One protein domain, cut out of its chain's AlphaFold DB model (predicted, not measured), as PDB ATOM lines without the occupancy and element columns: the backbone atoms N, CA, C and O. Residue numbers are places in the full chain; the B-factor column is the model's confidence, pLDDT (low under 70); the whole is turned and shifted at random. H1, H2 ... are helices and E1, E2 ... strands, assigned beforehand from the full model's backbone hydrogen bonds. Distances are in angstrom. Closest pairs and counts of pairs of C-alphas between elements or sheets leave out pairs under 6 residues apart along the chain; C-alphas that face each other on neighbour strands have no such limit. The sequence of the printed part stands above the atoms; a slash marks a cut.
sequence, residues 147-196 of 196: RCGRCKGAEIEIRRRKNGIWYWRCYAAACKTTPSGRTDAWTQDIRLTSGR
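What this domain is: This is residues 147 to 196 of the 196 residues of a protein of Streptomyces sp. SceaMP-e96 (UniProt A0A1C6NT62). With little regular structure, this is a small antiparallel sheet in the order E1 - E2 - E3, with the short helix H1 and a loop beyond one end and the tail, residues 190 to 196, beyond the other. The printed part has 50 residues, 17 of them in named elements, mixed in class, in the order E1, E2, H1, E3. It is loose, with a radius of gyration of the C-alphas of 12.4 A, and flat, spanning 45 by 23 by 12 A.

How they stand to each other: Look first at E1, residues 156 to 160, and E2, residues 166 to 170, a hairpin with N 157 and O 169 within hydrogen-bond range at 2.9 A. On E2's other side, E3, residues 187 to 189, is antiparallel to it, with N 168 and O 188 at 2.8 A. H1, residues 173 to 176, is not on the sheet; its closest C-alpha pair with E2 is Lys 176 and Cys 170, 6.9 A. H1 is too short for an O i to N i+4 pair.

Where its parts are: Find C-alpha 156 at (108.847, 92.507, 82.233); E1 runs 13.5 A from there, and E2 also 13.5 A. H1 measures 5.1 A; E3 runs 6.8 A to C-alpha 189 at (119.897, 87.135, 84.056).

The domain as a whole: The C-alphas farthest apart, Pro 179 and Arg 196, are 45.4 A apart. The printed part has no cut and no long link. Residues 178 to 182 and 194 to 196 have pLDDT under 70.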
ATOM      1  N   ARG A 147     107.640  85.130  81.522       96.31
ATOM      2  CA  ARG A 147     106.728  85.543  82.598       96.31
ATOM      3  C   ARG A 147     107.510  85.720  83.890       96.31
ATOM      4  O   ARG A 147     108.470  84.993  84.144       96.31
ATOM      5  N   CYS A 148     107.066  86.643  84.738       95.69
ATOM      6  CA  CYS A 148     107.667  86.847  86.049       95.69
ATOM      7  C   CYS A 148     107.662  85.541  86.854       95.69
ATOM      8  O   CYS A 148     106.604  84.953  87.088       95.69
ATOM      9  N   GLY A 149     108.824  85.102  87.345       94.31
ATOM     10  CA  GLY A 149     108.924  83.896  88.174       94.31
ATOM     11  C   GLY A 149     108.099  83.975  89.466       94.31
ATOM     12  O   GLY A 149     107.644  82.936  89.950       94.31
ATOM     13  N   ARG A 150     107.853  85.198  89.965       92.62
ATOM     14  CA  ARG A 150     107.121  85.501  91.203       92.62
ATOM     15  C   ARG A 150     105.614  85.693  90.981       92.62
ATOM     16  O   ARG A 150     104.843  84.846  91.407       92.62
ATOM     17  N   CYS A 151     105.182  86.761  90.298       93.38
ATOM     18  CA  CYS A 151     103.749  87.056  90.105       93.38
ATOM     19  C   CYS A 151     103.120  86.423  88.855       93.38
ATOM     20  O   CYS A 151     101.926  86.585  88.638       93.38
ATOM     21  N   LYS A 152     103.908  85.756  87.999       94.88
ATOM     22  CA  LYS A 152     103.470  85.190  86.704       94.88
ATOM     23  C   LYS A 152     102.939  86.210  85.678       94.88
ATOM     24  O   LYS A 152     102.487  85.798  84.606       94.88
ATOM     25  N   GLY A 153     103.045  87.507  85.980       93.69
ATOM     26  CA  GLY A 153     102.709  88.620  85.090       93.69
ATOM     27  C   GLY A 153     103.665  88.767  83.904       93.69
ATOM     28  O   GLY A 153     104.721  88.124  83.849       93.69
ATOM     29  N   ALA A 154     103.270  89.617  82.958       94.69
ATOM     30  CA  ALA A 154     103.981  89.885  81.703       94.69
ATOM     31  C   ALA A 154     104.672  91.261  81.693       94.69
ATOM     32  O   ALA A 154     105.326  91.625  80.718       94.69
ATOM     33  N   GLU A 155     104.553  92.022  82.780       94.12
ATOM     34  CA  GLU A 155     105.201  93.311  83.000       94.12
ATOM     35  C   GLU A 155     106.691  93.117  83.283       94.12
ATOM     36  O   GLU A 155     107.165  93.235  84.419       94.12
ATOM     37  N   ILE A 156     107.415  92.758  82.228       96.50
ATOM     38  CA  ILE A 156     108.847  92.507  82.233       96.50
ATOM     39  C   ILE A 156     109.552  93.545  81.366       96.50
ATOM     40  O   ILE A 156     109.141  93.830  80.245       96.50
ATOM     41  N   GLU A 157     110.640  94.086  81.895       96.44
ATOM     42  CA  GLU A 157     111.540  95.006  81.207       96.44
ATOM     43  C   GLU A 157     112.961  94.438  81.152       96.44
ATOM     44  O   GLU A 157     113.328  93.540  81.922       96.44
ATOM     45  N   ILE A 158     113.777  95.001  80.266       97.44
ATOM     46  CA  ILE A 158     115.202  94.695  80.150       97.44
ATOM     47  C   ILE A 158     116.015  95.759  80.871       97.44
ATOM     48  O   ILE A 158     115.826  96.963  80.673       97.44
ATOM     49  N   ARG A 159     116.996  95.313  81.654       96.56
ATOM     50  CA  ARG A 159     118.000  96.176  82.273       96.56
ATOM     51  C   ARG A 159     119.402  95.622  82.077       96.56
ATOM     52  O   ARG A 159     119.599  94.430  81.849       96.56
ATOM     53  N   ARG A 160     120.391  96.502  82.237       95.94
ATOM     54  CA  ARG A 160     121.814  96.159  82.222       95.94
ATOM     55  C   ARG A 160     122.463  96.544  83.544       95.94
ATOM     56  O   ARG A 160     122.270  97.654  84.040       95.94
ATOM     57  N   ARG A 161     123.215  95.621  84.141       94.00
ATOM     58  CA  ARG A 161     124.043  95.884  85.326       94.00
ATOM     59  C   ARG A 161     125.305  96.650  84.921       94.00
ATOM     60  O   ARG A 161     125.713  96.627  83.762       94.00
ATOM     61  N   LYS A 162     125.985  97.267  85.895       93.31
ATOM     62  CA  LYS A 162     127.269  97.962  85.664       93.31
ATOM     63  C   LYS A 162     128.365  97.040  85.115       93.31
ATOM     64  O   LYS A 162     129.195  97.489  84.341       93.31
ATOM     65  N   ASN A 163     128.337  95.755  85.472       93.56
ATOM     66  CA  ASN A 163     129.260  94.739  84.952       93.56
ATOM     67  C   ASN A 163     128.889  94.233  83.541       93.56
ATOM     68  O   ASN A 163     129.473  93.270  83.059       93.56
ATOM     69  N   GLY A 164     127.894  94.841  82.893       92.62
ATOM     70  CA  GLY A 164     127.497  94.527  81.528       92.62
ATOM     71  C   GLY A 164     126.459  93.415  81.386       92.62
ATOM     72  O   GLY A 164     125.901  93.301  80.296       92.62
ATOM     73  N   ILE A 165     126.153  92.660  82.448       95.31
ATOM     74  CA  ILE A 165     125.162  91.573  82.418       95.31
ATOM     75  C   ILE A 165     123.760  92.144  82.199       95.31
ATOM     76  O   ILE A 165     123.305  93.030  82.933       95.31
ATOM     77  N   TRP A 166     123.071  91.604  81.200       97.69
ATOM     78  CA  TRP A 166     121.668  91.886  80.928       97.69
ATOM     79  C   TRP A 166     120.768  91.007  81.789       97.69
ATOM     80  O   TRP A 166     121.075  89.842  82.025       97.69
ATOM     81  N   TYR A 167     119.653  91.557  82.257       97.62
ATOM     82  CA  TYR A 167     118.683  90.838  83.074       97.62
ATOM     83  C   TYR A 167     117.260  91.322  82.794       97.62
ATOM     84  O   TYR A 167     117.019  92.506  82.546       97.62
ATOM     85  N   TRP A 168     116.318  90.388  82.864       97.62
ATOM     86  CA  TRP A 168     114.895  90.670  82.961       97.62
ATOM     87  C   TRP A 168     114.574  91.187  84.357       97.62
ATOM     88  O   TRP A 168     115.102  90.664  85.341       97.62
ATOM     89  N   ARG A 169     113.681  92.169  84.457       96.06
ATOM     90  CA  ARG A 169     113.130  92.655  85.726       96.06
ATOM     91  C   ARG A 169     111.615  92.745  85.623       96.06
ATOM     92  O   ARG A 169     111.097  93.259  84.640       96.06
ATOM     93  N   CYS A 170     110.900  92.282  86.643       95.25
ATOM     94  CA  CYS A 170     109.464  92.527  86.733       95.25
ATOM     95  C   CYS A 170     109.183  93.927  87.287       95.25
ATOM     96  O   CYS A 170     109.733  94.305  88.322       95.25
ATOM     97  N   TYR A 171     108.310  94.682  86.622       91.81
ATOM     98  CA  TYR A 171     107.890  96.015  87.059       91.81
ATOM     99  C   TYR A 171     106.418  96.082  87.502       91.81
ATOM    100  O   TYR A 171     105.953  97.160  87.868       91.81
ATOM    101  N   ALA A 172     105.699  94.952  87.538       91.00
ATOM    102  CA  ALA A 172     104.343  94.882  88.090       91.00
ATOM    103  C   ALA A 172     104.304  95.410  89.532       91.00
ATOM    104  O   ALA A 172     105.194  95.093  90.326       91.00
ATOM    105  N   ALA A 173     103.252  96.143  89.908       86.19
ATOM    106  CA  ALA A 173     103.109  96.711  91.255       86.19
ATOM    107  C   ALA A 173     103.243  95.647  92.361       86.19
ATOM    108  O   ALA A 173     103.975  95.853  93.325       86.19
ATOM    109  N   ALA A 174     102.657  94.461  92.153       82.81
ATOM    110  CA  ALA A 174     102.761  93.309  93.056       82.81
ATOM    111  C   ALA A 174     104.197  92.766  93.242       82.81
ATOM    112  O   ALA A 174     104.443  91.950  94.125       82.81
ATOM    113  N   CYS A 175     105.145  93.176  92.396       85.00
ATOM    114  CA  CYS A 175     106.552  92.783  92.456       85.00
ATOM    115  C   CYS A 175     107.514  93.958  92.678       85.00
ATOM    116  O   CYS A 175     108.671  93.710  92.997       85.00
ATOM    117  N   LYS A 176     107.100  95.218  92.484       76.50
ATOM    118  CA  LYS A 176     108.036  96.346  92.316       76.50
ATOM    119  C   LYS A 176     108.708  96.779  93.626       76.50
ATOM    120  O   LYS A 176     109.899  97.097  93.601       76.50
ATOM    121  N   THR A 177     107.990  96.784  94.751       72.31
ATOM    122  CA  THR A 177     108.454  97.420  96.000       72.31
ATOM    123  C   THR A 177     107.979  96.697  97.253       72.31
ATOM    124  O   THR A 177     106.816  96.328  97.374       72.31
ATOM    125  N   THR A 178     108.893  96.543  98.210       67.38
ATOM    126  CA  THR A 178     108.562  96.119  99.579       67.38
ATOM    127  C   THR A 178     107.932  97.276 100.371       67.38
ATOM    128  O   THR A 178     108.125  98.434  99.987       67.38
ATOM    129  N   PRO A 179     107.274  97.015 101.521       61.06
ATOM    130  CA  PRO A 179     106.774  98.068 102.416       61.06
ATOM    131  C   PRO A 179     107.846  99.081 102.860       61.06
ATOM    132  O   PRO A 179     107.527 100.214 103.193       61.06
ATOM    133  N   SER A 180     109.128  98.694 102.822       66.31
ATOM    134  CA  SER A 180     110.279  99.546 103.160       66.31
ATOM    135  C   SER A 180     110.736 100.497 102.039       66.31
ATOM    136  O   SER A 180     111.742 101.186 102.191       66.31
ATOM    137  N   GLY A 181     110.074 100.488 100.875       60.59
ATOM    138  CA  GLY A 181     110.467 101.280  99.702       60.59
ATOM    139  C   GLY A 181     111.675 100.731  98.928       60.59
ATOM    140  O   GLY A 181     112.019 101.262  97.874       60.59
ATOM    141  N   ARG A 182     112.311  99.642  99.394       67.19
ATOM    142  CA  ARG A 182     113.366  98.948  98.638       67.19
ATOM    143  C   ARG A 182     112.783  98.153  97.474       67.19
ATOM    144  O   ARG A 182     111.779  97.448  97.625       67.19
ATOM    145  N   THR A 183     113.472  98.224  96.340       70.75
ATOM    146  CA  THR A 183     113.175  97.453  95.134       70.75
ATOM    147  C   THR A 183     113.558  95.985  95.334       70.75
ATOM    148  O   THR A 183     114.738  95.651  95.293       70.75
ATOM    149  N   ASP A 184     112.568  95.111  95.504       84.12
ATOM    150  CA  ASP A 184     112.735  93.645  95.537       84.12
ATOM    151  C   ASP A 184     112.044  92.997  94.327       84.12
ATOM    152  O   ASP A 184     111.344  91.989  94.407       84.12
ATOM    153  N   ALA A 185     112.192  93.640  93.170       91.44
ATOM    154  CA  ALA A 185     111.657  93.120  91.927       91.44
ATOM    155  C   ALA A 185     112.310  91.783  91.579       91.44
ATOM    156  O   ALA A 185     113.533  91.644  91.638       91.44
ATOM    157  N   TRP A 186     111.495  90.823  91.138       94.75
ATOM    158  CA  TRP A 186     112.015  89.599  90.539       94.75
ATOM    159  C   TRP A 186     112.930  89.950  89.364       94.75
ATOM    160  O   TRP A 186     112.581  90.790  88.527       94.75
ATOM    161  N   THR A 187     114.087  89.292  89.308       95.56
ATOM    162  CA  THR A 187     115.037  89.420  88.205       95.56
ATOM    163  C   THR A 187     115.515  88.057  87.729       95.56
ATOM    164  O   THR A 187     115.526  87.093  88.495       95.56
ATOM    165  N   GLN A 188     115.919  87.988  86.464       96.75
ATOM    166  CA  GLN A 188     116.553  86.814  85.874       96.75
ATOM    167  C   GLN A 188     117.591  87.261  84.851       96.75
ATOM    168  O   GLN A 188     117.262  87.989  83.916       96.75
ATOM    169  N   ASP A 189     118.832  86.810  85.003       97.31
ATOM    170  CA  ASP A 189     119.897  87.135  84.056       97.31
ATOM    171  C   ASP A 189     119.600  86.547  82.661       97.31
ATOM    172  O   ASP A 189     119.108  85.422  82.515       97.31
ATOM    173  N   ILE A 190     119.900  87.327  81.622       97.38
ATOM    174  CA  ILE A 190     119.710  86.956  80.220       97.38
ATOM    175  C   ILE A 190     120.983  86.279  79.729       97.38
ATOM    176  O   ILE A 190     122.055  86.884  79.679       97.38
ATOM    177  N   ARG A 191     120.857  85.019  79.313       92.12
ATOM    178  CA  ARG A 191     121.940  84.305  78.638       92.12
ATOM    179  C   ARG A 191     121.968  84.721  77.175       92.12
ATOM    180  O   ARG A 191     121.161  84.254  76.378       92.12
ATOM    181  N   LEU A 192     122.888  85.615  76.840       89.88
ATOM    182  CA  LEU A 192     123.174  85.958  75.455       89.88
ATOM    183  C   LEU A 192     124.042  84.860  74.849       89.88
ATOM    184  O   LEU A 192     125.094  84.522  75.386       89.88
ATOM    185  N   THR A 193     123.606  84.298  73.730       72.62
ATOM    186  CA  THR A 193     124.487  83.489  72.892       72.62
ATOM    187  C   THR A 193     125.536  84.414  72.296       72.62
ATOM    188  O   THR A 193     125.189  85.359  71.586       72.62
ATOM    189  N   SER A 194     126.811  84.169  72.589       57.12
ATOM    190  CA  SER A 194     127.916  84.836  71.908       57.12
ATOM    191  C   SER A 194     127.793  84.531  70.416       57.12
ATOM    192  O   SER A 194     127.943  83.379  70.007       57.12
ATOM    193  N   GLY A 195     127.466  85.541  69.610       51.91
ATOM    194  CA  GLY A 195     127.564  85.425  68.159       51.91
ATOM    195  C   GLY A 195     129.029  85.198  67.802       51.91
ATOM    196  O   GLY A 195     129.870  86.014  68.183       51.91
ATOM    197  N   ARG A 196     129.334  84.068  67.160       35.41
ATOM    198  CA  ARG A 196     130.583  83.913  66.407       35.41
ATOM    199  C   ARG A 196     130.464  84.670  65.095       35.41
ATOM    200  O   ARG A 196     129.348  84.645  64.525       35.41
TER     201      ARG A 196